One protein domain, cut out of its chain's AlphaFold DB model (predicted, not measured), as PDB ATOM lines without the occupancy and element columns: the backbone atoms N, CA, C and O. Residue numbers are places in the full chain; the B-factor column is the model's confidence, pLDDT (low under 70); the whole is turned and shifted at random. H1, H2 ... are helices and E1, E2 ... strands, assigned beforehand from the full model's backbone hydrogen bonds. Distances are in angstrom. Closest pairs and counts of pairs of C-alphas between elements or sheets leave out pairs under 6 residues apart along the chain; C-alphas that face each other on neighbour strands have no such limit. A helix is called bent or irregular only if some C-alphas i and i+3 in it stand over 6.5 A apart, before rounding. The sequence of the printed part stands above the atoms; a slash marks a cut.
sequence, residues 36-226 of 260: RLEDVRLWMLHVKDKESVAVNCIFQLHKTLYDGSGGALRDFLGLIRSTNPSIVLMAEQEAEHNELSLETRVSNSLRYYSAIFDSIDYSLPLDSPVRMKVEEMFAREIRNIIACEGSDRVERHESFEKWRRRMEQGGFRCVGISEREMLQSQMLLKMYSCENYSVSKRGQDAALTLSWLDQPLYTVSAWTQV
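AT A GLANCE: This is residues 36 to 226 of the 260 residues of the protein "Scarecrow-like protein 28" of Vitis vinifera (UniProt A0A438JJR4). A strongly twisted sheet of six strands runs through the middle, with helix H6 over one face, along E6, and H7 over the opposite face, along E4. The long helical hairpin H4 and H5 packs with H4 across the end where E5 stops and E6 starts, while H2 and H3 graze the sheet and short H1 lies beyond H3. The printed part has 191 residues, with seven named helices and six named strands, which follow one another along the chain as H1, E1, H2, H3, E2, H4, H5, H6, E3, H7, E4, E5 and E6; the class is mixed, helices and strands, and the sheet is branched, with E1 and E2 as parallel neighbours and with E2 and E6, E3 and E6, E4 and E5, and E5 and E6 as antiparallel neighbours. It is compact, with a radius of gyration of the C-alphas of 17.6 A and spans of 51 by 41 by 32 A.

IN THESE COORDINATES: Find C-alpha 215 at (2.055, -17.510, 7.828); from there E6, residues 215 to 225, runs 30.9 A to C-alpha 225 at (8.050, 3.705, -13.882). The other strands are E1, 53 to 58, E2, 85 to 93 and 23.0 A long, E3, 172 to 174, E4, 197 to 202, and E5, 207 to 212. H4, 102 to 123, starts at C-alpha 102 (21.595, -24.259, 3.787) and runs 30.7 A; H5, 129 to 147, runs 26.2 A. Look for H1 at 42 to 45, H2 at 61 to 67, H3 at 71 to 82, H6 at 160 to 169 and H7 at 179 to 190. H2 is irregular: C-alphas 64 and 67 are 7.3 A apart.

HOW THE PARTS SIT: Start at E6, with E2 on one side and E3 and E5 on the other. E2 is antiparallel to it, N 90 to O 221 at 2.9 A; so are E3, N 173 to O 224 at 2.8 A, and E5, N 208 to O 220 at 2.9 A. E4, E5 and E6 form a meander, each strand the antiparallel neighbour of the one before; N 200 and O 209 are 3.0 A apart. E1 and E2 are parallel, N 57 to O 89 at 2.8 A, and with H2 and H3 between them form a strand-helix-strand unit with a right-handed crossover. H6 has a height over the sheet of 8.5 A, H7 9.1 A. H4, at 9.0 A, runs across the strands; its closest C-alpha pair with E5 is Ala 115 and Trp 212, 6.3 A. H4 and H5 touch, closest C-alphas Val 106 and Ile 146 at 6.4 A, a shallow tilt of 7 degrees, opposite ways. H3 touches H2 with residues 72 to 73 alone, closest C-alphas Leu 73 and Thr 64 at 5.1 A. H1 and H3 are close but not clearly touching, closest C-alphas Leu 42 and Leu 79 at 6.6 A. Every O i to N i+4 pair is within hydrogen-bond range in H3, H5 and H7, against 17 of 18 in H4, 5 of 6 in H6 and 0 of 3 in H2, where 2 of 4 O i to N i+3 pairs are; H1 is too short for an i+4 pair.

THE WHOLE: The two C-alphas farthest apart, Asp 49 and Asp 127, are 51.5 A apart. Residues 125 to 130 stand free. The link from H5 to H6, residues 148 to 159, is long. The printed part has no cut, and no printed residue has pLDDT under 70.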
ATOM      1  N   ARG A  36      13.164 -18.136 -22.742       79.31
ATOM      2  CA  ARG A  36      13.547 -17.836 -21.361       79.31
ATOM      3  C   ARG A  36      13.425 -16.335 -21.122       79.31
ATOM      4  O   ARG A  36      13.577 -15.537 -22.044       79.31
ATOM      5  N   LEU A  37      13.182 -15.938 -19.877       80.00
ATOM      6  CA  LEU A  37      12.917 -14.540 -19.530       80.00
ATOM      7  C   LEU A  37      14.071 -13.606 -19.927       80.00
ATOM      8  O   LEU A  37      13.847 -12.496 -20.404       80.00
ATOM      9  N   GLU A  38      15.301 -14.088 -19.773       78.06
ATOM     10  CA  GLU A  38      16.542 -13.415 -20.162       78.06
ATOM     11  C   GLU A  38      16.757 -13.309 -21.682       78.06
ATOM     12  O   GLU A  38      17.518 -12.455 -22.144       78.06
ATOM     13  N   ASP A  39      16.079 -14.140 -22.473       85.06
ATOM     14  CA  ASP A  39      16.211 -14.191 -23.931       85.06
ATOM     15  C   ASP A  39      15.143 -13.352 -24.644       85.06
ATOM     16  O   ASP A  39      15.307 -13.003 -25.816       85.06
ATOM     17  N   VAL A  40      14.111 -12.911 -23.916       88.56
ATOM     18  CA  VAL A  40      13.083 -12.009 -24.443       88.56
ATOM     19  C   VAL A  40      13.709 -10.683 -24.891       88.56
ATOM     20  O   VAL A  40      14.578 -10.099 -24.232       88.56
ATOM     21  N   ARG A  41      13.267 -10.185 -26.046       89.12
ATOM     22  CA  ARG A  41      13.675  -8.897 -26.624       89.12
ATOM     23  C   ARG A  41      12.453  -8.029 -26.887       89.12
ATOM     24  O   ARG A  41      11.369  -8.542 -27.135       89.12
ATOM     25  N   LEU A  42      12.640  -6.709 -26.907       89.69
ATOM     26  CA  LEU A  42      11.547  -5.744 -27.088       89.69
ATOM     27  C   LEU A  42      10.717  -6.011 -28.355       89.69
ATOM     28  O   LEU A  42       9.492  -5.960 -28.312       89.69
ATOM     29  N   TRP A  43      11.372  -6.355 -29.467       89.38
ATOM     30  CA  TRP A  43      10.691  -6.634 -30.733       89.38
ATOM     31  C   TRP A  43       9.778  -7.871 -30.676       89.38
ATOM     32  O   TRP A  43       8.831  -7.941 -31.451       89.38
ATOM     33  N   MET A  44      10.019  -8.815 -29.755       92.19
ATOM     34  CA  MET A  44       9.166  -9.998 -29.555       92.19
ATOM     35  C   MET A  44       7.839  -9.646 -28.875       92.19
ATOM     36  O   MET A  44       6.897 -10.427 -28.923       92.19
ATOM     37  N   LEU A  45       7.767  -8.491 -28.203       90.38
ATOM     38  CA  LEU A  45       6.598  -8.078 -27.427       90.38
ATOM     39  C   LEU A  45       5.546  -7.352 -28.272       90.38
ATOM     40  O   LEU A  45       4.458  -7.090 -27.772       90.38
ATOM     41  N   HIS A  46       5.863  -7.021 -29.531       89.00
ATOM     42  CA  HIS A  46       4.949  -6.368 -30.476       89.00
ATOM     43  C   HIS A  46       4.269  -5.094 -29.934       89.00
ATOM     44  O   HIS A  46       3.150  -4.775 -30.331       89.00
ATOM     45  N   VAL A  47       4.945  -4.350 -29.049       90.25
ATOM     46  CA  VAL A  47       4.427  -3.093 -28.486       90.25
ATOM     47  C   VAL A  47       4.269  -2.065 -29.606       90.25
ATOM     48  O   VAL A  47       5.244  -1.756 -30.297       90.25
ATOM     49  N   LYS A  48       3.053  -1.542 -29.793       89.38
ATOM     50  CA  LYS A  48       2.756  -0.525 -30.810       89.38
ATOM     51  C   LYS A  48       2.751   0.870 -30.185       89.38
ATOM     52  O   LYS A  48       2.390   1.059 -29.022       89.38
ATOM     53  N   ASP A  49       3.113   1.869 -30.984       85.75
ATOM     54  CA  ASP A  49       3.012   3.265 -30.562       85.75
ATOM     55  C   ASP A  49       1.558   3.619 -30.217       85.75
ATOM     56  O   ASP A  49       0.631   3.269 -30.950       85.75
ATOM     57  N   LYS A  50       1.376   4.395 -29.139       87.62
ATOM     58  CA  LYS A  50       0.080   4.868 -28.601       87.62
ATOM     59  C   LYS A  50      -0.765   3.819 -27.863       87.62
ATOM     60  O   LYS A  50      -1.862   4.161 -27.424       87.62
ATOM     61  N   GLU A  51      -0.276   2.597 -27.674       90.44
ATOM     62  CA  GLU A  51      -0.912   1.625 -26.777       90.44
ATOM     63  C   GLU A  51      -0.467   1.838 -25.321       90.44
ATOM     64  O   GLU A  51       0.670   2.226 -25.047       90.44
ATOM     65  N   SER A  52      -1.370   1.593 -24.368       95.12
ATOM     66  CA  SER A  52      -1.018   1.541 -22.944       95.12
ATOM     67  C   SER A  52      -0.541   0.135 -22.605       95.12
ATOM     68  O   SER A  52      -1.242  -0.845 -22.855       95.12
ATOM     69  N   VAL A  53       0.657   0.035 -22.031       96.62
ATOM     70  CA  VAL A  53       1.268  -1.250 -21.689       96.62
ATOM     71  C   VAL A  53       1.080  -1.546 -20.205       96.62
ATOM     72  O   VAL A  53       1.480  -0.759 -19.346       96.62
ATOM     73  N   ALA A  54       0.522  -2.714 -19.899       97.38
ATOM     74  CA  ALA A  54       0.505  -3.283 -18.559       97.38
ATOM     75  C   ALA A  54       1.360  -4.553 -18.537       97.38
ATOM     76  O   ALA A  54       1.169  -5.459 -19.350       97.38
ATOM     77  N   VAL A  55       2.290  -4.639 -17.589       97.19
ATOM     78  CA  VAL A  55       3.139  -5.822 -17.402       97.19
ATOM     79  C   VAL A  55       2.660  -6.588 -16.179       97.19
ATOM     80  O   VAL A  55       2.408  -6.003 -15.133       97.19
ATOM     81  N   ASN A  56       2.525  -7.907 -16.303       97.25
ATOM     82  CA  ASN A  56       2.075  -8.774 -15.216       97.25
ATOM     83  C   ASN A  56       3.065  -9.927 -15.007       97.25
ATOM     84  O   ASN A  56       3.144 -10.838 -15.847       97.25
ATOM     85  N   CYS A  57       3.796  -9.860 -13.895       96.75
ATOM     86  CA  CYS A  57       4.827 -10.798 -13.460       96.75
ATOM     87  C   CYS A  57       4.312 -11.598 -12.256       96.75
ATOM     88  O   CYS A  57       4.228 -11.072 -11.150       96.75
ATOM     89  N   ILE A  58       3.967 -12.869 -12.468       96.38
ATOM     90  CA  ILE A  58       3.439 -13.753 -11.420       96.38
ATOM     91  C   ILE A  58       4.394 -14.933 -11.249       96.38
ATOM     92  O   ILE A  58       4.475 -15.780 -12.141       96.38
ATOM     93  N   PHE A  59       5.091 -14.982 -10.112       95.62
ATOM     94  CA  PHE A  59       6.029 -16.045  -9.731       95.62
ATOM     95  C   PHE A  59       7.139 -16.258 -10.772       95.62
ATOM     96  O   PHE A  59       7.411 -17.384 -11.185       95.62
ATOM     97  N   GLN A  60       7.745 -15.163 -11.245       93.31
ATOM     98  CA  GLN A  60       8.786 -15.210 -12.285       93.31
ATOM     99  C   GLN A  60      10.051 -14.445 -11.912       93.31
ATOM    100  O   GLN A  60      11.137 -14.836 -12.336       93.31
ATOM    101  N   LEU A  61       9.951 -13.352 -11.150       95.38
ATOM    102  CA  LEU A  61      11.106 -12.486 -10.935       95.38
ATOM    103  C   LEU A  61      12.148 -13.162 -10.050       95.38
ATOM    104  O   LEU A  61      13.338 -13.000 -10.318       95.38
ATOM    105  N   HIS A  62      11.744 -13.964  -9.055       96.19
ATOM    106  CA  HIS A  62      12.691 -14.710  -8.212       96.19
ATOM    107  C   HIS A  62      13.640 -15.592  -9.032       96.19
ATOM    108  O   HIS A  62      14.808 -15.741  -8.670       96.19
ATOM    109  N   LYS A  63      13.187 -16.094 -10.187       93.88
ATOM    110  CA  LYS A  63      13.994 -16.941 -11.074       93.88
ATOM    111  C   LYS A  63      15.149 -16.198 -11.717       93.88
ATOM    112  O   LYS A  63      16.119 -16.835 -12.093       93.88
ATOM    113  N   THR A  64      15.099 -14.866 -11.784       93.88
ATOM    114  CA  THR A  64      16.191 -14.022 -12.306       93.88
ATOM    115  C   THR A  64      17.301 -13.753 -11.286       93.88
ATOM    116  O   THR A  64      18.310 -13.142 -11.621       93.88
ATOM    117  N   LEU A  65      17.152 -14.216 -10.039       94.50
ATOM    118  CA  LEU A  65      18.140 -14.005  -8.975       94.50
ATOM    119  C   LEU A  65      19.269 -15.054  -8.973       94.50
ATOM    120  O   LEU A  65      20.110 -15.049  -8.071       94.50
ATOM    121  N   TYR A  66      19.285 -15.970  -9.947       90.12
ATOM    122  CA  TYR A  66      20.217 -17.102 -10.015       90.12
ATOM    123  C   TYR A  66      21.693 -16.693 -10.127       90.12
ATOM    124  O   TYR A  66      22.569 -17.426  -9.671       90.12
ATOM    125  N   ASP A  67      21.977 -15.528 -10.717       84.38
ATOM    126  CA  ASP A  67      23.337 -15.085 -11.036       84.38
ATOM    127  C   ASP A  67      24.075 -14.423  -9.856       84.38
ATOM    128  O   ASP A  67      25.258 -14.100  -9.975       84.38
ATOM    129  N   GLY A  68      23.392 -14.183  -8.728       79.19
ATOM    130  CA  GLY A  68      23.913 -13.515  -7.525       79.19
ATOM    131  C   GLY A  68      24.303 -12.036  -7.697       79.19
ATOM    132  O   GLY A  68      24.259 -11.276  -6.731       79.19
ATOM    133  N   SER A  69      24.646 -11.611  -8.915       85.94
ATOM    134  CA  SER A  69      25.019 -10.241  -9.276       85.94
ATOM    135  C   SER A  69      23.811  -9.310  -9.430       85.94
ATOM    136  O   SER A  69      23.959  -8.089  -9.366       85.94
ATOM    137  N   GLY A  70      22.617  -9.878  -9.638       88.19
ATOM    138  CA  GLY A  70      21.399  -9.139  -9.969       88.19
ATOM    139  C   GLY A  70      21.378  -8.629 -11.413       88.19
ATOM    140  O   GLY A  70      20.573  -7.753 -11.731       88.19
ATOM    141  N   GLY A  71      22.264  -9.138 -12.274       92.44
ATOM    142  CA  GLY A  71      22.389  -8.736 -13.670       92.44
ATOM    143  C   GLY A  71      21.148  -9.079 -14.475       92.44
ATOM    144  O   GLY A  71      20.531  -8.179 -15.043       92.44
ATOM    145  N   ALA A  72      20.729 -10.344 -14.430       92.12
ATOM    146  CA  ALA A  72      19.540 -10.814 -15.136       92.12
ATOM    147  C   ALA A  72      18.271 -10.045 -14.724       92.12
ATOM    148  O   ALA A  72      17.505  -9.610 -15.584       92.12
ATOM    149  N   LEU A  73      18.074  -9.799 -13.420       94.25
ATOM    150  CA  LEU A  73      16.948  -8.989 -12.943       94.25
ATOM    151  C   LEU A  73      17.016  -7.557 -13.484       94.25
ATOM    152  O   LEU A  73      16.020  -7.042 -13.983       94.25
ATOM    153  N   ARG A  74      18.176  -6.897 -13.384       94.75
ATOM    154  CA  ARG A  74      18.351  -5.515 -13.853       94.75
ATOM    155  C   ARG A  74      18.074  -5.400 -15.350       94.75
ATOM    156  O   ARG A  74      17.394  -4.462 -15.763       94.75
ATOM    157  N   ASP A  75      18.579  -6.336 -16.144       93.62
ATOM    158  CA  ASP A  75      18.402  -6.334 -17.593       93.62
ATOM    159  C   ASP A  75      16.922  -6.563 -17.953       93.62
ATOM    160  O   ASP A  75      16.373  -5.850 -18.795       93.62
ATOM    161  N   PHE A  76      16.231  -7.457 -17.233       94.56
ATOM    162  CA  PHE A  76      14.793  -7.678 -17.401       94.56
ATOM    163  C   PHE A  76      13.942  -6.465 -16.987       94.56
ATOM    164  O   PHE A  76      13.031  -6.060 -17.710       94.56
ATOM    165  N   LEU A  77      14.260  -5.820 -15.861       95.62
ATOM    166  CA  LEU A  77      13.613  -4.569 -15.449       95.62
ATOM    167  C   LEU A  77      13.873  -3.439 -16.461       95.62
ATOM    168  O   LEU A  77      12.981  -2.634 -16.730       95.62
ATOM    169  N   GLY A  78      15.062  -3.405 -17.072       95.31
ATOM    170  CA  GLY A  78      15.391  -2.508 -18.181       95.31
ATOM    171  C   GLY A  78      14.537  -2.763 -19.425       95.31
ATOM    172  O   GLY A  78      14.010  -1.813 -20.007       95.31
ATOM    173  N   LEU A  79      14.330  -4.032 -19.791       94.94
ATOM    174  CA  LEU A  79      13.418  -4.423 -20.869       94.94
ATOM    175  C   LEU A  79      11.988  -3.957 -20.576       94.94
ATOM    176  O   LEU A  79      11.382  -3.321 -21.436       94.94
ATOM    177  N   ILE A  80      11.474  -4.197 -19.366       95.56
ATOM    178  CA  ILE A  80      10.143  -3.718 -18.965       95.56
ATOM    179  C   ILE A  80      10.054  -2.199 -19.118       95.56
ATOM    180  O   ILE A  80       9.108  -1.702 -19.709       95.56
ATOM    181  N   ARG A  81      11.049  -1.436 -18.659       95.38
ATOM    182  CA  ARG A  81      11.041   0.030 -18.823       95.38
ATOM    183  C   ARG A  81      11.056   0.473 -20.283       95.38
ATOM    184  O   ARG A  81      10.451   1.487 -20.618       95.38
ATOM    185  N   SER A  82      11.715  -0.281 -21.160       93.94
ATOM    186  CA  SER A  82      11.733   0.027 -22.594       93.94
ATOM    187  C   SER A  82      10.358  -0.095 -23.264       93.94
ATOM    188  O   SER A  82      10.164   0.476 -24.332       93.94
ATOM    189  N   THR A  83       9.385  -0.762 -22.623       94.00
ATOM    190  CA  THR A  83       7.991  -0.808 -23.093       94.00
ATOM    191  C   THR A  83       7.144   0.372 -22.607       94.00
ATOM    192  O   THR A  83       5.950   0.390 -22.884       94.00
ATOM    193  N   ASN A  84       7.712   1.313 -21.840       93.50
ATOM    194  CA  ASN A  84       7.004   2.439 -21.218       93.50
ATOM    195  C   ASN A  84       5.689   2.027 -20.506       93.50
ATOM    196  O   ASN A  84       4.601   2.482 -20.876       93.50
ATOM    197  N   PRO A  85       5.750   1.110 -19.520       96.00
ATOM    198  CA  PRO A  85       4.565   0.526 -18.917       96.00
ATOM    199  C   PRO A  85       3.811   1.550 -18.071       96.00
ATOM    200  O   PRO A  85       4.382   2.234 -17.223       96.00
ATOM    201  N   SER A  86       2.494   1.583 -18.244       96.44
ATOM    202  CA  SER A  86       1.589   2.341 -17.379       96.44
ATOM    203  C   SER A  86       1.493   1.714 -15.988       96.44
ATOM    204  O   SER A  86       1.320   2.427 -15.003       96.44
ATOM    205  N   ILE A  87       1.623   0.385 -15.894       97.12
ATOM    206  CA  ILE A  87       1.655  -0.344 -14.626       97.12
ATOM    207  C   ILE A  87       2.419  -1.663 -14.766       97.12
ATOM    208  O   ILE A  87       2.353  -2.336 -15.797       97.12
ATOM    209  N   VAL A  88       3.115  -2.052 -13.703       98.12
ATOM    210  CA  VAL A  88       3.698  -3.383 -13.530       98.12
ATOM    211  C   VAL A  88       3.066  -4.016 -12.296       98.12
ATOM    212  O   VAL A  88       3.164  -3.475 -11.196       98.12
ATOM    213  N   LEU A  89       2.412  -5.157 -12.476       97.94
ATOM    214  CA  LEU A  89       1.906  -5.997 -11.398       97.94
ATOM    215  C   LEU A  89       2.928  -7.087 -11.101       97.94
ATOM    216  O   LEU A  89       3.407  -7.763 -12.013       97.94
ATOM    217  N   MET A  90       3.250  -7.250  -9.823       98.12
ATOM    218  CA  MET A  90       4.188  -8.251  -9.335       98.12
ATOM    219  C   MET A  90       3.518  -9.071  -8.239       98.12
ATOM    220  O   MET A  90       3.081  -8.506  -7.235       98.12
ATOM    221  N   ALA A  91       3.463 -10.386  -8.432       98.25
ATOM    222  CA  ALA A  91       3.048 -11.353  -7.426       98.25
ATOM    223  C   ALA A  91       4.189 -12.345  -7.187       98.25
ATOM    224  O   ALA A  91       4.629 -13.013  -8.122       98.25
ATOM    225  N   GLU A  92       4.669 -12.429  -5.952       98.38
ATOM    226  CA  GLU A  92       5.824 -13.246  -5.565       98.38
ATOM    227  C   GLU A  92       5.540 -13.994  -4.255       98.38
ATOM    228  O   GLU A  92       4.677 -13.598  -3.463       98.38
ATOM    229  N   GLN A  93       6.252 -15.101  -4.044       98.56
ATOM    230  CA  GLN A  93       6.225 -15.869  -2.803       98.56
ATOM    231  C   GLN A  93       6.813 -15.033  -1.663       98.56
ATOM    232  O   GLN A  93       7.951 -14.570  -1.743       98.56
ATOM    233  N   GLU A  94       6.060 -14.885  -0.576       98.19
ATOM    234  CA  GLU A  94       6.492 -14.150   0.610       98.19
ATOM    235  C   GLU A  94       7.304 -15.074   1.527       98.19
ATOM    236  O   GLU A  94       6.801 -15.641   2.498       98.19
ATOM    237  N   ALA A  95       8.571 -15.274   1.165       97.81
ATOM    238  CA  ALA A  95       9.466 -16.233   1.805       97.81
ATOM    239  C   ALA A  95      10.930 -15.776   1.786       97.81
ATOM    240  O   ALA A  95      11.349 -14.996   0.940       97.81
ATOM    241  N   GLU A  96      11.747 -16.317   2.690       97.38
ATOM    242  CA  GLU A  96      13.194 -16.065   2.749       97.38
ATOM    243  C   GLU A  96      13.988 -17.316   2.348       97.38
ATOM    244  O   GLU A  96      14.696 -17.923   3.151       97.38
ATOM    245  N   HIS A  97      13.840 -17.737   1.091       97.94
ATOM    246  CA  HIS A  97      14.504 -18.934   0.553       97.94
ATOM    247  C   HIS A  97      15.831 -18.618  -0.157       97.94
ATOM    248  O   HIS A  97      16.602 -19.522  -0.481       97.94
ATOM    249  N   ASN A  98      16.153 -17.339  -0.371       97.06
ATOM    250  CA  ASN A  98      17.396 -16.918  -1.022       97.06
ATOM    251  C   ASN A  98      18.606 -16.751  -0.071       97.06
ATOM    252  O   ASN A  98      19.551 -16.033  -0.386       97.06
ATOM    253  N   GLU A  99      18.606 -17.409   1.088       96.12
ATOM    254  CA  GLU A  99      19.688 -17.287   2.075       96.12
ATOM    255  C   GLU A  99      20.943 -18.095   1.691       96.12
ATOM    256  O   GLU A  99      20.874 -19.121   1.002       96.12
ATOM    257  N   LEU A 100      22.118 -17.637   2.142       93.94
ATOM    258  CA  LEU A 100      23.400 -18.303   1.859       93.94
ATOM    259  C   LEU A 100      23.541 -19.631   2.618       93.94
ATOM    260  O   LEU A 100      24.043 -20.608   2.067       93.94
ATOM    261  N   SER A 101      23.072 -19.678   3.867       97.31
ATOM    262  CA  SER A 101      23.134 -20.874   4.710       97.31
ATOM    263  C   SER A 101      22.073 -21.897   4.308       97.31
ATOM    264  O   SER A 101      20.879 -21.588   4.302       97.31
ATOM    265  N   LEU A 102      22.500 -23.135   4.037       97.69
ATOM    266  CA  LEU A 102      21.595 -24.259   3.787       97.69
ATOM    267  C   LEU A 102      20.649 -24.489   4.970       97.69
ATOM    268  O   LEU A 102      19.456 -24.673   4.760       97.69
ATOM    269  N   GLU A 103      21.157 -24.436   6.201       98.25
ATOM    270  CA  GLU A 103      20.349 -24.623   7.412       98.25
ATOM    271  C   GLU A 103      19.212 -23.597   7.481       98.25
ATOM    272  O   GLU A 103      18.054 -23.949   7.713       98.25
ATOM    273  N   THR A 104      19.522 -22.330   7.196       98.12
ATOM    274  CA  THR A 104      18.524 -21.259   7.160       98.12
ATOM    275  C   THR A 104      17.501 -21.498   6.054       98.12
ATOM    276  O   THR A 104      16.302 -21.371   6.301       98.12
ATOM    277  N   ARG A 105      17.939 -21.917   4.857       98.12
ATOM    278  CA  ARG A 105      17.018 -22.258   3.762       98.12
ATOM    279  C   ARG A 105      16.107 -23.431   4.112       98.12
ATOM    280  O   ARG A 105      14.913 -23.343   3.838       98.12
ATOM    281  N   VAL A 106      16.627 -24.490   4.739       98.56
ATOM    282  CA  VAL A 106      15.830 -25.637   5.214       98.56
ATOM    283  C   VAL A 106      14.787 -25.167   6.223       98.56
ATOM    284  O   VAL A 106      13.605 -25.444   6.045       98.56
ATOM    285  N   SER A 107      15.202 -24.417   7.244       98.50
ATOM    286  CA  SER A 107      14.308 -23.912   8.292       98.50
ATOM    287  C   SER A 107      13.193 -23.026   7.725       98.50
ATOM    288  O   SER A 107      12.015 -23.221   8.032       98.50
ATOM    289  N   ASN A 108      13.541 -22.095   6.833       98.25
ATOM    290  CA  ASN A 108      12.571 -21.209   6.195       98.25
ATOM    291  C   ASN A 108      11.620 -21.968   5.261       98.25
ATOM    292  O   ASN A 108      10.412 -21.736   5.324       98.25
ATOM    293  N   SER A 109      12.138 -22.920   4.479       98.31
ATOM    294  CA  SER A 109      11.322 -23.762   3.593       98.31
ATOM    295  C   SER A 109      10.348 -24.621   4.387       98.31
ATOM    296  O   SER A 109       9.175 -24.685   4.040       98.31
ATOM    297  N   LEU A 110      10.795 -25.246   5.481       98.25
ATOM    298  CA  LEU A 110       9.918 -26.036   6.345       98.25
ATOM    299  C   LEU A 110       8.776 -25.184   6.891       98.25
ATOM    300  O   LEU A 110       7.627 -25.603   6.803       98.25
ATOM    301  N   ARG A 111       9.063 -23.980   7.397       97.81
ATOM    302  CA  ARG A 111       8.024 -23.071   7.904       97.81
ATOM    303  C   ARG A 111       7.009 -22.704   6.816       97.81
ATOM    304  O   ARG A 111       5.810 -22.854   7.029       97.81
ATOM    305  N   TYR A 112       7.493 -22.261   5.656       98.62
ATOM    306  CA  TYR A 112       6.648 -21.817   4.547       98.62
ATOM    307  C   TYR A 112       5.807 -22.960   3.966       98.62
ATOM    308  O   TYR A 112       4.581 -22.870   3.894       98.62
ATOM    309  N   TYR A 113       6.451 -24.067   3.590       98.50
ATOM    310  CA  TYR A 113       5.761 -25.178   2.947       98.50
ATOM    311  C   TYR A 113       4.908 -25.987   3.924       98.50
ATOM    312  O   TYR A 113       3.920 -26.558   3.482       98.50
ATOM    313  N   SER A 114       5.180 -25.983   5.236       98.19
ATOM    314  CA  SER A 114       4.235 -26.577   6.199       98.19
ATOM    315  C   SER A 114       2.871 -25.891   6.127       98.19
ATOM    316  O   SER A 114       1.860 -26.579   6.071       98.19
ATOM    317  N   ALA A 115       2.828 -24.556   6.038       98.31
ATOM    318  CA  ALA A 115       1.571 -23.822   5.879       98.31
ATOM    319  C   ALA A 115       0.909 -24.070   4.513       98.31
ATOM    320  O   ALA A 115      -0.307 -24.222   4.438       98.31
ATOM    321  N   ILE A 116       1.696 -24.161   3.432       98.12
ATOM    322  CA  ILE A 116       1.170 -24.527   2.106       98.12
ATOM    323  C   ILE A 116       0.525 -25.917   2.144       98.12
ATOM    324  O   ILE A 116      -0.618 -26.064   1.716       98.12
ATOM    325  N   PHE A 117       1.220 -26.928   2.669       97.75
ATOM    326  CA  PHE A 117       0.713 -28.300   2.711       97.75
ATOM    327  C   PHE A 117      -0.470 -28.454   3.674       97.75
ATOM    328  O   PHE A 117      -1.412 -29.162   3.333       97.75
ATOM    329  N   ASP A 118      -0.484 -27.742   4.804       97.56
ATOM    330  CA  ASP A 118      -1.650 -27.664   5.697       97.56
ATOM    331  C   ASP A 118      -2.869 -27.059   4.973       97.56
ATOM    332  O   ASP A 118      -3.973 -27.603   5.019       97.56
ATOM    333  N   SER A 119      -2.659 -25.998   4.182       96.44
ATOM    334  CA  SER A 119      -3.728 -25.387   3.381       96.44
ATOM    335  C   SER A 119      -4.270 -26.295   2.272       96.44
ATOM    336  O   SER A 119      -5.471 -26.288   1.981       96.44
ATOM    337  N   ILE A 120      -3.401 -27.110   1.667       95.44
ATOM    338  CA  ILE A 120      -3.780 -28.110   0.663       95.44
ATOM    339  C   ILE A 120      -4.565 -29.238   1.322       95.44
ATOM    340  O   ILE A 120      -5.595 -29.635   0.782       95.44
ATOM    341  N   ASP A 121      -4.102 -29.734   2.470       94.81
ATOM    342  CA  ASP A 121      -4.765 -30.809   3.209       94.81
ATOM    343  C   ASP A 121      -6.178 -30.410   3.640       94.81
ATOM    344  O   ASP A 121      -7.122 -31.178   3.458       94.81
ATOM    345  N   TYR A 122      -6.339 -29.164   4.089       94.00
ATOM    346  CA  TYR A 122      -7.647 -28.592   4.395       94.00
ATOM    347  C   TYR A 122      -8.563 -28.497   3.164       94.00
ATOM    348  O   TYR A 122      -9.774 -28.690   3.270       94.00
ATOM    349  N   SER A 123      -8.003 -28.178   1.993       91.81
ATOM    350  CA  SER A 123      -8.787 -27.847   0.793       91.81
ATOM    351  C   SER A 123      -9.078 -29.043  -0.117       91.81
ATOM    352  O   SER A 123     -10.034 -28.994  -0.894       91.81
ATOM    353  N   LEU A 124      -8.251 -30.093  -0.088       93.00
ATOM    354  CA  LEU A 124      -8.292 -31.192  -1.054       93.00
ATOM    355  C   LEU A 124      -8.170 -32.575  -0.384       93.00
ATOM    356  O   LEU A 124      -7.227 -32.813   0.377       93.00
ATOM    357  N   PRO A 125      -9.032 -33.544  -0.756       94.50
ATOM    358  CA  PRO A 125      -8.909 -34.933  -0.312       94.50
ATOM    359  C   PRO A 125      -7.550 -35.554  -0.657       94.50
ATOM    360  O   PRO A 125      -6.956 -35.232  -1.689       94.50
ATOM    361  N   LEU A 126      -7.088 -36.488   0.177       93.31
ATOM    362  CA  LEU A 126      -5.799 -37.179   0.023       93.31
ATOM    363  C   LEU A 126      -5.656 -37.934  -1.308       93.31
ATOM    364  O   LEU A 126      -4.564 -38.009  -1.860       93.31
ATOM    365  N   ASP A 127      -6.747 -38.484  -1.837       94.62
ATOM    366  CA  ASP A 127      -6.788 -39.232  -3.097       94.62
ATOM    367  C   ASP A 127      -6.993 -38.338  -4.334       94.62
ATOM    368  O   ASP A 127      -7.063 -38.830  -5.464       94.62
ATOM    369  N   SER A 128      -7.062 -37.015  -4.150       96.88
ATOM    370  CA  SER A 128      -7.276 -36.073  -5.243       96.88
ATOM    371  C   SER A 128      -6.083 -36.057  -6.212       96.88
ATOM    372  O   SER A 128      -4.964 -35.702  -5.826       96.88
ATOM    373  N   PRO A 129      -6.291 -36.325  -7.515       95.69
ATOM    374  CA  PRO A 129      -5.219 -36.219  -8.502       95.69
ATOM    375  C   PRO A 129      -4.728 -34.781  -8.689       95.69
ATOM    376  O   PRO A 129      -3.586 -34.567  -9.093       95.69
ATOM    377  N   VAL A 130      -5.568 -33.786  -8.383       95.00
ATOM    378  CA  VAL A 130      -5.167 -32.373  -8.387       95.00
ATOM    379  C   VAL A 130      -4.206 -32.100  -7.235       95.00
ATOM    380  O   VAL A 130      -3.175 -31.469  -7.459       95.00
ATOM    381  N   ARG A 131      -4.494 -32.632  -6.037       96.12
ATOM    382  CA  ARG A 131      -3.609 -32.524  -4.870       96.12
ATOM    383  C   ARG A 131      -2.228 -33.085  -5.180       96.12
ATOM    384  O   ARG A 131      -1.253 -32.358  -5.044       96.12
ATOM    385  N   MET A 132      -2.160 -34.313  -5.699       95.31
ATOM    386  CA  MET A 132      -0.885 -34.956  -6.042       95.31
ATOM    387  C   MET A 132      -0.039 -34.110  -7.006       95.31
ATOM    388  O   MET A 132       1.158 -33.945  -6.789       95.31
ATOM    389  N   LYS A 133      -0.653 -33.518  -8.040       95.62
ATOM    390  CA  LYS A 133       0.060 -32.647  -8.995       95.62
ATOM    391  C   LYS A 133       0.571 -31.353  -8.357       95.62
ATOM    392  O   LYS A 133       1.669 -30.907  -8.678       95.62
ATOM    393  N   VAL A 134      -0.223 -30.741  -7.478       95.12
ATOM    394  CA  VAL A 134       0.161 -29.509  -6.771       95.12
ATOM    395  C   VAL A 134       1.284 -29.789  -5.767       95.12
ATOM    396  O   VAL A 134       2.268 -29.054  -5.726       95.12
ATOM    397  N   GLU A 135       1.191 -30.877  -5.003       96.62
ATOM    398  CA  GLU A 135       2.247 -31.300  -4.077       96.62
ATOM    399  C   GLU A 135       3.544 -31.660  -4.820       96.62
ATOM    400  O   GLU A 135       4.628 -31.284  -4.373       96.62
ATOM    401  N   GLU A 136       3.462 -32.315  -5.985       96.00
ATOM    402  CA  GLU A 136       4.626 -32.598  -6.834       96.00
ATOM    403  C   GLU A 136       5.301 -31.311  -7.336       96.00
ATOM    404  O   GLU A 136       6.534 -31.213  -7.333       96.00
ATOM    405  N   MET A 137       4.513 -30.306  -7.729       95.94
ATOM    406  CA  MET A 137       5.022 -28.987  -8.114       95.94
ATOM    407  C   MET A 137       5.820 -28.352  -6.966       95.94
ATOM    408  O   MET A 137       6.983 -27.995  -7.160       95.94
ATOM    409  N   PHE A 138       5.257 -28.298  -5.755       97.75
ATOM    410  CA  PHE A 138       5.966 -27.757  -4.590       97.75
ATOM    411  C   PHE A 138       7.171 -28.610  -4.175       97.75
ATOM    412  O   PHE A 138       8.204 -28.069  -3.787       97.75
ATOM    413  N   ALA A 139       7.113 -29.936  -4.327       97.38
ATOM    414  CA  ALA A 139       8.261 -30.808  -4.077       97.38
ATOM    415  C   ALA A 139       9.440 -30.504  -5.018       97.38
ATOM    416  O   ALA A 139      10.602 -30.615  -4.611       97.38
ATOM    417  N   ARG A 140       9.173 -30.104  -6.270       97.56
ATOM    418  CA  ARG A 140      10.214 -29.639  -7.203       97.56
ATOM    419  C   ARG A 140      10.826 -28.318  -6.748       97.56
ATOM    420  O   ARG A 140      12.050 -28.201  -6.803       97.56
ATOM    421  N   GLU A 141      10.015 -27.381  -6.262       97.69
ATOM    422  CA  GLU A 141      10.519 -26.117  -5.716       97.69
ATOM    423  C   GLU A 141      11.396 -26.347  -4.481       97.69
ATOM    424  O   GLU A 141      12.552 -25.923  -4.455       97.69
ATOM    425  N   ILE A 142      10.901 -27.114  -3.502       98.56
ATOM    426  CA  ILE A 142      11.646 -27.486  -2.288       98.56
ATOM    427  C   ILE A 142      12.979 -28.138  -2.664       98.56
ATOM    428  O   ILE A 142      14.029 -27.766  -2.138       98.56
ATOM    429  N   ARG A 143      12.964 -29.087  -3.609       98.38
ATOM    430  CA  ARG A 143      14.192 -29.728  -4.094       98.38
ATOM    431  C   ARG A 143      15.169 -28.700  -4.657       98.38
ATOM    432  O   ARG A 143      16.349 -28.786  -4.339       98.38
ATOM    433  N   ASN A 144      14.709 -27.741  -5.457       98.12
ATOM    434  CA  ASN A 144      15.586 -26.716  -6.016       98.12
ATOM    435  C   ASN A 144      16.173 -25.795  -4.929       98.12
ATOM    436  O   ASN A 144      17.370 -25.517  -4.952       98.12
ATOM    437  N   ILE A 145      15.374 -25.389  -3.937       98.25
ATOM    438  CA  ILE A 145      15.825 -24.522  -2.833       98.25
ATOM    439  C   ILE A 145      16.916 -25.202  -1.985       98.25
ATOM    440  O   ILE A 145      17.872 -24.547  -1.548       98.25
ATOM    441  N   ILE A 146      16.763 -26.505  -1.727       97.94
ATOM    442  CA  ILE A 146      17.597 -27.251  -0.773       97.94
ATOM    443  C   ILE A 146      18.778 -27.957  -1.441       97.94
ATOM    444  O   ILE A 146      19.878 -27.930  -0.897       97.94
ATOM    445  N   ALA A 147      18.564 -28.594  -2.593       97.38
ATOM    446  CA  ALA A 147      19.552 -29.481  -3.210       97.38
ATOM    447  C   ALA A 147      20.394 -28.820  -4.313       97.38
ATOM    448  O   ALA A 147      21.424 -29.378  -4.686       97.38
ATOM    449  N   CYS A 148      19.975 -27.669  -4.846       96.94
ATOM    450  CA  CYS A 148      20.723 -26.950  -5.878       96.94
ATOM    451  C   CYS A 148      21.516 -25.778  -5.282       96.94
ATOM    452  O   CYS A 148      21.179 -25.248  -4.226       96.94
ATOM    453  N   GLU A 149      22.554 -25.335  -5.992       94.19
ATOM    454  CA  GLU A 149      23.355 -24.155  -5.649       94.19
ATOM    455  C   GLU A 149      23.734 -23.368  -6.907       94.19
ATOM    456  O   GLU A 149      23.475 -23.804  -8.028       94.19
ATOM    457  N   GLY A 150      24.345 -22.192  -6.730       92.19
ATOM    458  CA  GLY A 150      24.802 -21.365  -7.851       92.19
ATOM    459  C   GLY A 150      23.673 -21.028  -8.832       92.19
ATOM    460  O   GLY A 150      22.552 -20.735  -8.409       92.19
ATOM    461  N   SER A 151      23.961 -21.090 -10.131       91.19
ATOM    462  CA  SER A 151      22.987 -20.826 -11.197       91.19
ATOM    463  C   SER A 151      21.882 -21.879 -11.306       91.19
ATOM    464  O   SER A 151      20.809 -21.571 -11.813       91.19
ATOM    465  N   ASP A 152      22.117 -23.100 -10.815       93.50
ATOM    466  CA  ASP A 152      21.140 -24.194 -10.894       93.50
ATOM    467  C   ASP A 152      20.013 -24.023  -9.863       93.50
ATOM    468  O   ASP A 152      18.925 -24.589 -10.003       93.50
ATOM    469  N   ARG A 153      20.249 -23.218  -8.819       95.44
ATOM    470  CA  ARG A 153      19.216 -22.809  -7.864       95.44
ATOM    471  C   ARG A 153      18.484 -21.577  -8.387       95.44
ATOM    472  O   ARG A 153      19.011 -20.467  -8.325       95.44
ATOM    473  N   VAL A 154      17.257 -21.776  -8.855       94.38
ATOM    474  CA  VAL A 154      16.399 -20.748  -9.466       94.38
ATOM    475  C   VAL A 154      15.245 -20.320  -8.556       94.38
ATOM    476  O   VAL A 154      14.809 -19.176  -8.621       94.38
ATOM    477  N   GLU A 155      14.790 -21.186  -7.651       97.25
ATOM    478  CA  GLU A 155      13.711 -20.896  -6.700       97.25
ATOM    479  C   GLU A 155      14.265 -20.068  -5.526       97.25
ATOM    480  O   GLU A 155      14.651 -20.570  -4.467       97.25
ATOM    481  N   ARG A 156      14.414 -18.761  -5.760       97.12
ATOM    482  CA  ARG A 156      15.081 -17.803  -4.863       97.12
ATOM    483  C   ARG A 156      14.098 -16.791  -4.288       97.12
ATOM    484  O   ARG A 156      14.223 -15.594  -4.515       97.12
ATOM    485  N   HIS A 157      13.110 -17.280  -3.544       98.38
ATOM    486  CA  HIS A 157      12.087 -16.417  -2.950       98.38
ATOM    487  C   HIS A 157      12.699 -15.435  -1.941       98.38
ATOM    488  O   HIS A 157      13.601 -15.784  -1.165       98.38
ATOM    489  N   GLU A 158      12.188 -14.208  -1.961       98.00
ATOM    490  CA  GLU A 158      12.572 -13.119  -1.069       98.00
ATOM    491  C   GLU A 158      11.325 -12.399  -0.550       98.00
ATOM    492  O   GLU A 158      10.296 -12.368  -1.222       98.00
ATOM    493  N   SER A 159      11.433 -11.782   0.628       97.88
ATOM    494  CA  SER A 159      10.356 -10.978   1.195       97.88
ATOM    495  C   SER A 159      10.040  -9.750   0.346       97.88
ATOM    496  O   SER A 159      10.894  -9.205  -0.368       97.88
ATOM    497  N   PHE A 160       8.824  -9.238   0.488       98.00
ATOM    498  CA  PHE A 160       8.397  -8.016  -0.172       98.00
ATOM    499  C   PHE A 160       9.308  -6.816   0.126       98.00
ATOM    500  O   PHE A 160       9.534  -5.980  -0.746       98.00
ATOM    501  N   GLU A 161       9.897  -6.721   1.319       97.56
ATOM    502  CA  GLU A 161      10.828  -5.641   1.663       97.56
ATOM    503  C   GLU A 161      12.154  -5.722   0.877       97.56
ATOM    504  O   GLU A 161      12.780  -4.695   0.585       97.56
ATOM    505  N   LYS A 162      12.605  -6.930   0.512       97.31
ATOM    506  CA  LYS A 162      13.740  -7.131  -0.406       97.31
ATOM    507  C   LYS A 162      13.320  -6.799  -1.841       97.31
ATOM    508  O   LYS A 162      14.001  -6.009  -2.497       97.31
ATOM    509  N   TRP A 163      12.158  -7.287  -2.282       97.75
ATOM    510  CA  TRP A 163      11.611  -6.977  -3.606       97.75
ATOM    511  C   TRP A 163      11.393  -5.488  -3.840       97.75
ATOM    512  O   TRP A 163      11.768  -4.981  -4.894       97.75
ATOM    513  N   ARG A 164      10.862  -4.764  -2.851       97.69
ATOM    514  CA  ARG A 164      10.648  -3.318  -2.947       97.69
ATOM    515  C   ARG A 164      11.931  -2.585  -3.291       97.69
ATOM    516  O   ARG A 164      11.951  -1.823  -4.249       97.69
ATOM    517  N   ARG A 165      13.011  -2.874  -2.564       96.94
ATOM    518  CA  ARG A 165      14.321  -2.262  -2.819       96.94
ATOM    519  C   ARG A 165      14.826  -2.574  -4.225       96.94
ATOM    520  O   ARG A 165      15.360  -1.686  -4.880       96.94
ATOM    521  N   ARG A 166      14.643  -3.808  -4.704       97.06
ATOM    522  CA  ARG A 166      15.053  -4.211  -6.059       97.06
ATOM    523  C   ARG A 166      14.250  -3.491  -7.143       97.06
ATOM    524  O   ARG A 166      14.839  -2.990  -8.095       97.06
ATOM    525  N   MET A 167      12.932  -3.397  -6.979       97.69
ATOM    526  CA  MET A 167      12.056  -2.674  -7.907       97.69
ATOM    527  C   MET A 167      12.388  -1.175  -7.937       97.69
ATOM    528  O   MET A 167      12.506  -0.593  -9.013       97.69
ATOM    529  N   GLU A 168      12.633  -0.567  -6.774       96.88
ATOM    530  CA  GLU A 168      13.059   0.833  -6.658       96.88
ATOM    531  C   GLU A 168      14.416   1.086  -7.328       96.88
ATOM    532  O   GLU A 168      14.550   2.016  -8.125       96.88
ATOM    533  N   GLN A 169      15.403   0.214  -7.101       95.88
ATOM    534  CA  GLN A 169      16.699   0.257  -7.795       95.88
ATOM    535  C   GLN A 169      16.564   0.065  -9.313       95.88
ATOM    536  O   GLN A 169      17.356   0.612 -10.079       95.88
ATOM    537  N   GLY A 170      15.548  -0.680  -9.754       95.94
ATOM    538  CA  GLY A 170      15.191  -0.854 -11.160       95.94
ATOM    539  C   GLY A 170      14.530   0.364 -11.812       95.94
ATOM    540  O   GLY A 170      14.288   0.338 -13.017       95.94
ATOM    541  N   GLY A 171      14.258   1.437 -11.058       96.81
ATOM    542  CA  GLY A 171      13.618   2.653 -11.567       96.81
ATOM    543  C   GLY A 171      12.092   2.614 -11.530       96.81
ATOM    544  O   GLY A 171      11.445   3.271 -12.348       96.81
ATOM    545  N   PHE A 172      11.512   1.851 -10.603       97.94
ATOM    546  CA  PHE A 172      10.072   1.803 -10.368       97.94
ATOM    547  C   PHE A 172       9.700   2.393  -9.010       97.94
ATOM    548  O   PHE A 172      10.481   2.390  -8.066       97.94
ATOM    549  N   ARG A 173       8.466   2.873  -8.889       96.88
ATOM    550  CA  ARG A 173       7.877   3.331  -7.630       96.88
ATOM    551  C   ARG A 173       6.631   2.516  -7.340       96.88
ATOM    552  O   ARG A 173       5.810   2.307  -8.232       96.88
ATOM    553  N   CYS A 174       6.478   2.090  -6.091       96.56
ATOM    554  CA  CYS A 174       5.277   1.387  -5.662       96.56
ATOM    555  C   CYS A 174       4.064   2.333  -5.694       96.56
ATOM    556  O   CYS A 174       4.147   3.482  -5.247       96.56
ATOM    557  N   VAL A 175       2.947   1.857  -6.242       95.12
ATOM    558  CA  VAL A 175       1.694   2.626  -6.361       95.12
ATOM    559  C   VAL A 175       0.903   2.607  -5.052       95.12
ATOM    560  O   VAL A 175       0.179   3.556  -4.765       95.12
ATOM    561  N   GLY A 176       1.096   1.569  -4.238       93.50
ATOM    562  CA  GLY A 176       0.275   1.310  -3.064       93.50
ATOM    563  C   GLY A 176      -1.029   0.597  -3.394       93.50
ATOM    564  O   GLY A 176      -1.368   0.369  -4.554       93.50
ATOM    565  N   ILE A 177      -1.738   0.216  -2.338       93.50
ATOM    566  CA  ILE A 177      -2.995  -0.525  -2.370       93.50
ATOM    567  C   ILE A 177      -4.067   0.334  -1.709       93.50
ATOM    568  O   ILE A 177      -3.956   0.709  -0.536       93.50
ATOM    569  N   SER A 178      -5.136   0.622  -2.445       93.44
ATOM    570  CA  SER A 178      -6.277   1.351  -1.905       93.44
ATOM    571  C   SER A 178      -7.208   0.428  -1.111       93.44
ATOM    572  O   SER A 178      -7.136  -0.802  -1.161       93.44
ATOM    573  N   GLU A 179      -8.143   1.036  -0.384       93.94
ATOM    574  CA  GLU A 179      -9.214   0.302   0.300       93.94
ATOM    575  C   GLU A 179     -10.071  -0.531  -0.664       93.94
ATOM    576  O   GLU A 179     -10.621  -1.559  -0.273       93.94
ATOM    577  N   ARG A 180     -10.166  -0.130  -1.941       94.81
ATOM    578  CA  ARG A 180     -10.941  -0.872  -2.940       94.81
ATOM    579  C   ARG A 180     -10.322  -2.238  -3.219       94.81
ATOM    580  O   ARG A 180     -11.046  -3.231  -3.172       94.81
ATOM    581  N   GLU A 181      -9.021  -2.298  -3.505       93.50
ATOM    582  CA  GLU A 181      -8.350  -3.576  -3.784       93.50
ATOM    583  C   GLU A 181      -8.363  -4.482  -2.545       93.50
ATOM    584  O   GLU A 181      -8.566  -5.694  -2.658       93.50
ATOM    585  N   MET A 182      -8.221  -3.892  -1.351       95.00
ATOM    586  CA  MET A 182      -8.343  -4.615  -0.085       95.00
ATOM    587  C   MET A 182      -9.734  -5.245   0.076       95.00
ATOM    588  O   MET A 182      -9.847  -6.449   0.318       95.00
ATOM    589  N   LEU A 183     -10.800  -4.459  -0.108       94.88
ATOM    590  CA  LEU A 183     -12.174  -4.936   0.045       94.88
ATOM    591  C   LEU A 183     -12.525  -6.015  -0.989       94.88
ATOM    592  O   LEU A 183     -13.141  -7.019  -0.635       94.88
ATOM    593  N   GLN A 184     -12.100  -5.847  -2.245       94.88
ATOM    594  CA  GLN A 184     -12.290  -6.863  -3.286       94.88
ATOM    595  C   GLN A 184     -11.596  -8.181  -2.930       94.88
ATOM    596  O   GLN A 184     -12.184  -9.250  -3.094       94.88
ATOM    597  N   SER A 185     -10.384  -8.114  -2.377       93.56
ATOM    598  CA  SER A 185      -9.639  -9.301  -1.948       93.56
ATOM    599  C   SER A 185     -10.328 -10.018  -0.782       93.56
ATOM    600  O   SER A 185     -10.457 -11.242  -0.787       93.56
ATOM    601  N   GLN A 186     -10.851  -9.264   0.190       93.12
ATOM    602  CA  GLN A 186     -11.636  -9.821   1.296       93.12
ATOM    603  C   GLN A 186     -12.956 -10.444   0.823       93.12
ATOM    604  O   GLN A 186     -13.363 -11.486   1.337       93.12
ATOM    605  N   MET A 187     -13.638  -9.823  -0.144       93.12
ATOM    606  CA  MET A 187     -14.850 -10.384  -0.748       93.12
ATOM    607  C   MET A 187     -14.553 -11.707  -1.451       93.12
ATOM    608  O   MET A 187     -15.290 -12.667  -1.244       93.12
ATOM    609  N   LEU A 188     -13.455 -11.778  -2.212       92.62
ATOM    610  CA  LEU A 188     -13.038 -13.006  -2.881       92.62
ATOM    611  C   LEU A 188     -12.778 -14.132  -1.875       92.62
ATOM    612  O   LEU A 188     -13.297 -15.226  -2.062       92.62
ATOM    613  N   LEU A 189     -12.054 -13.867  -0.780       91.44
ATOM    614  CA  LEU A 189     -11.819 -14.878   0.261       91.44
ATOM    615  C   LEU A 189     -13.119 -15.411   0.874       91.44
ATOM    616  O   LEU A 189     -13.270 -16.621   1.049       91.44
ATOM    617  N   LYS A 190     -14.092 -14.532   1.138       89.50
ATOM    618  CA  LYS A 190     -15.399 -14.928   1.688       89.50
ATOM    619  C   LYS A 190     -16.180 -15.870   0.768       89.50
ATOM    620  O   LYS A 190     -17.023 -16.612   1.264       89.50
ATOM    621  N   MET A 191     -15.904 -15.877  -0.539       90.56
ATOM    622  CA  MET A 191     -16.552 -16.792  -1.487       90.56
ATOM    623  C   MET A 191     -16.068 -18.244  -1.362       90.56
ATOM    624  O   MET A 191     -16.785 -19.139  -1.799       90.56
ATOM    625  N   TYR A 192     -14.892 -18.490  -0.773       82.88
ATOM    626  CA  TYR A 192     -14.284 -19.827  -0.673       82.88
ATOM    627  C   TYR A 192     -14.466 -20.500   0.702       82.88
ATOM    628  O   TYR A 192     -13.893 -21.560   0.930       82.88
ATOM    629  N   SER A 193     -15.263 -19.917   1.610       74.88
ATOM    630  CA  SER A 193     -15.616 -20.485   2.930       74.88
ATOM    631  C   SER A 193     -14.433 -21.046   3.742       74.88
ATOM    632  O   SER A 193     -14.581 -22.040   4.445       74.88
ATOM    633  N   CYS A 194     -13.262 -20.408   3.665       81.69
ATOM    634  CA  CYS A 194     -12.072 -20.799   4.417       81.69
ATOM    635  C   CYS A 194     -11.648 -19.658   5.348       81.69
ATOM    636  O   CYS A 194     -11.195 -18.613   4.885       81.69
ATOM    637  N   GLU A 195     -11.796 -19.861   6.658       87.00
ATOM    638  CA  GLU A 195     -11.439 -18.857   7.676       87.00
ATOM    639  C   GLU A 195      -9.930 -18.787   7.945       87.00
ATOM    640  O   GLU A 195      -9.445 -17.811   8.513       87.00
ATOM    641  N   ASN A 196      -9.178 -19.797   7.502       94.69
ATOM    642  CA  ASN A 196      -7.734 -19.859   7.700       94.69
ATOM    643  C   ASN A 196      -6.978 -18.947   6.729       94.69
ATOM    644  O   ASN A 196      -5.858 -18.545   7.029       94.69
ATOM    645  N   TYR A 197      -7.559 -18.593   5.579       96.25
ATOM    646  CA  TYR A 197      -6.954 -17.599   4.699       96.25
ATOM    647  C   TYR A 197      -7.301 -16.182   5.148       96.25
ATOM    648  O   TYR A 197      -8.463 -15.839   5.370       96.25
ATOM    649  N   SER A 198      -6.289 -15.320   5.189       95.44
ATOM    650  CA  SER A 198      -6.464 -13.891   5.432       95.44
ATOM    651  C   SER A 198      -5.704 -13.061   4.402       95.44
ATOM    652  O   SER A 198      -4.693 -13.490   3.845       95.44
ATOM    653  N   VAL A 199      -6.208 -11.859   4.123       95.75
ATOM    654  CA  VAL A 199      -5.504 -10.853   3.323       95.75
ATOM    655  C   VAL A 199      -5.251  -9.644   4.204       95.75
ATOM    656  O   VAL A 199      -6.159  -9.161   4.880       95.75
ATOM    657  N   SER A 200      -4.018  -9.149   4.177       95.56
ATOM    658  CA  SER A 200      -3.590  -7.957   4.906       95.56
ATOM    659  C   SER A 200      -2.757  -7.038   4.019       95.56
ATOM    660  O   SER A 200      -2.132  -7.471   3.048       95.56
ATOM    661  N   LYS A 201      -2.752  -5.745   4.350       95.38
ATOM    662  CA  LYS A 201      -1.845  -4.782   3.730       95.38
ATOM    663  C   LYS A 201      -0.456  -4.886   4.356       95.38
ATOM    664  O   LYS A 201      -0.328  -5.105   5.558       95.38
ATOM    665  N   ARG A 202       0.588  -4.680   3.552       91.44
ATOM    666  CA  ARG A 202       1.986  -4.796   3.981       91.44
ATOM    667  C   ARG A 202       2.831  -3.585   3.609       91.44
ATOM    668  O   ARG A 202       2.666  -2.979   2.552       91.44
ATOM    669  N   GLY A 203       3.780  -3.269   4.495       85.88
ATOM    670  CA  GLY A 203       4.823  -2.271   4.280       85.88
ATOM    671  C   GLY A 203       4.273  -0.871   4.011       85.88
ATOM    672  O   GLY A 203       4.628  -0.281   2.994       85.88
ATOM    673  N   GLN A 204       3.438  -0.361   4.921       88.94
ATOM    674  CA  GLN A 204       2.743   0.931   4.791       88.94
ATOM    675  C   GLN A 204       1.791   0.954   3.588       88.94
ATOM    676  O   GLN A 204       1.893   1.812   2.719       88.94
ATOM    677  N   ASP A 205       0.894  -0.031   3.520       91.62
ATOM    678  CA  ASP A 205      -0.143  -0.129   2.485       91.62
ATOM    679  C   ASP A 205       0.381  -0.232   1.045       91.62
ATOM    680  O   ASP A 205      -0.321   0.054   0.080       91.62
ATOM    681  N   ALA A 206       1.621  -0.689   0.883       94.00
ATOM    682  CA  ALA A 206       2.272  -0.793  -0.416       94.00
ATOM    683  C   ALA A 206       1.885  -2.061  -1.198       94.00
ATOM    684  O   ALA A 206       1.988  -2.092  -2.423       94.00
ATOM    685  N   ALA A 207       1.481  -3.123  -0.498       97.00
ATOM    686  CA  ALA A 207       1.153  -4.415  -1.097       97.00
ATOM    687  C   ALA A 207       0.064  -5.157  -0.323       97.00
ATOM    688  O   ALA A 207      -0.172  -4.875   0.853       97.00
ATOM    689  N   LEU A 208      -0.565  -6.127  -0.985       97.25
ATOM    690  CA  LEU A 208      -1.489  -7.086  -0.384       97.25
ATOM    691  C   LEU A 208      -0.779  -8.411  -0.177       97.25
ATOM    692  O   LEU A 208      -0.101  -8.891  -1.077       97.25
ATOM    693  N   THR A 209      -0.941  -9.011   0.994       97.75
ATOM    694  CA  THR A 209      -0.355 -10.312   1.323       97.75
ATOM    695  C   THR A 209      -1.456 -11.289   1.689       97.75
ATOM    696  O   THR A 209      -2.260 -10.997   2.575       97.75
ATOM    697  N   LEU A 210      -1.484 -12.424   0.992       97.62
ATOM    698  CA  LEU A 210      -2.292 -13.588   1.329       97.62
ATOM    699  C   LEU A 210      -1.516 -14.441   2.335       97.62
ATOM    700  O   LEU A 210      -0.369 -14.815   2.073       97.62
ATOM    701  N   SER A 211      -2.165 -14.774   3.441       97.81
ATOM    702  CA  SER A 211      -1.613 -15.598   4.512       97.81
ATOM    703  C   SER A 211      -2.504 -16.804   4.776       97.81
ATOM    704  O   SER A 211      -3.724 -16.714   4.636       97.81
ATOM    705  N   TRP A 212      -1.890 -17.911   5.184       97.50
ATOM    706  CA  TRP A 212      -2.571 -19.043   5.806       97.50
ATOM    707  C   TRP A 212      -2.290 -19.017   7.303       97.50
ATOM    708  O   TRP A 212      -1.130 -19.098   7.715       97.50
ATOM    709  N   LEU A 213      -3.343 -18.875   8.107       95.88
ATOM    710  CA  LEU A 213      -3.254 -18.505   9.515       95.88
ATOM    711  C   LEU A 213      -2.343 -17.269   9.645       95.88
ATOM    712  O   LEU A 213      -2.555 -16.265   8.961       95.88
ATOM    713  N   ASP A 214      -1.290 -17.371  10.451       95.00
ATOM    714  CA  ASP A 214      -0.309 -16.307  10.655       95.00
ATOM    715  C   ASP A 214       0.887 -16.372   9.688       95.00
ATOM    716  O   ASP A 214       1.781 -15.533   9.779       95.00
ATOM    717  N   GLN A 215       0.943 -17.345   8.769       97.88
ATOM    718  CA  GLN A 215       2.055 -17.510   7.828       97.88
ATOM    719  C   GLN A 215       1.767 -16.780   6.504       97.88
ATOM    720  O   GLN A 215       0.890 -17.206   5.747       97.88
ATOM    721  N   PRO A 216       2.529 -15.724   6.160       97.94
ATOM    722  CA  PRO A 216       2.477 -15.113   4.837       97.94
ATOM    723  C   PRO A 216       2.863 -16.110   3.747       97.94
ATOM    724  O   PRO A 216       3.842 -16.843   3.903       97.94
ATOM    725  N   LEU A 217       2.112 -16.122   2.647       98.06
ATOM    726  CA  LEU A 217       2.346 -17.031   1.525       98.06
ATOM    727  C   LEU A 217       2.741 -16.284   0.257       98.06
ATOM    728  O   LEU A 217       3.761 -16.594  -0.356       98.06
ATOM    729  N   TYR A 218       1.949 -15.292  -0.138       98.38
ATOM    730  CA  TYR A 218       2.142 -14.581  -1.399       98.38
ATOM    731  C   TYR A 218       1.853 -13.102  -1.221       98.38
ATOM    732  O   TYR A 218       0.875 -12.735  -0.566       98.38
ATOM    733  N   THR A 219       2.655 -12.260  -1.863       98.44
ATOM    734  CA  THR A 219       2.476 -10.811  -1.834       98.44
ATOM    735  C   THR A 219       2.320 -10.260  -3.245       98.44
ATOM    736  O   THR A 219       3.102 -10.566  -4.143       98.44
ATOM    737  N   VAL A 220       1.294  -9.428  -3.429       98.12
ATOM    738  CA  VAL A 220       0.950  -8.748  -4.678       98.12
ATOM    739  C   VAL A 220       1.160  -7.248  -4.514       98.12
ATOM    740  O   VAL A 220       0.693  -6.642  -3.550       98.12
ATOM    741  N   SER A 221       1.849  -6.635  -5.472       98.00
ATOM    742  CA  SER A 221       2.157  -5.204  -5.483       98.00
ATOM    743  C   SER A 221       2.078  -4.620  -6.892       98.00
ATOM    744  O   SER A 221       2.243  -5.329  -7.887       98.00
ATOM    745  N   ALA A 222       1.827  -3.314  -6.964       97.81
ATOM    746  CA  ALA A 222       1.727  -2.556  -8.203       97.81
ATOM    747  C   ALA A 222       2.803  -1.467  -8.268       97.81
ATOM    748  O   ALA A 222       3.114  -0.823  -7.262       97.81
ATOM    749  N   TRP A 223       3.346  -1.243  -9.462       98.06
ATOM    750  CA  TRP A 223       4.479  -0.352  -9.692       98.06
ATOM    751  C   TRP A 223       4.280   0.500 -10.940       98.06
ATOM    752  O   TRP A 223       3.726   0.039 -11.934       98.06
ATOM    753  N   THR A 224       4.792   1.724 -10.909       97.31
ATOM    754  CA  THR A 224       4.893   2.611 -12.078       97.31
ATOM    755  C   THR A 224       6.349   2.956 -12.320       97.31
ATOM    756  O   THR A 224       7.128   3.044 -11.368       97.31
ATOM    757  N   GLN A 225       6.722   3.190 -13.573       95.00
ATOM    758  CA  GLN A 225       8.050   3.705 -13.882       95.00
ATOM    759  C   GLN A 225       8.254   5.086 -13.237       95.00
ATOM    760  O   GLN A 225       7.325   5.888 -13.146       95.00
ATOM    761  N   VAL A 226       9.465   5.351 -12.748       92.94
ATOM    762  CA  VAL A 226       9.864   6.691 -12.309       92.94
ATOM    763  C   VAL A 226      10.275   7.485 -13.543       92.94
ATOM    764  O   VAL A 226      11.204   7.091 -14.254       92.94
TER     765      VAL A 226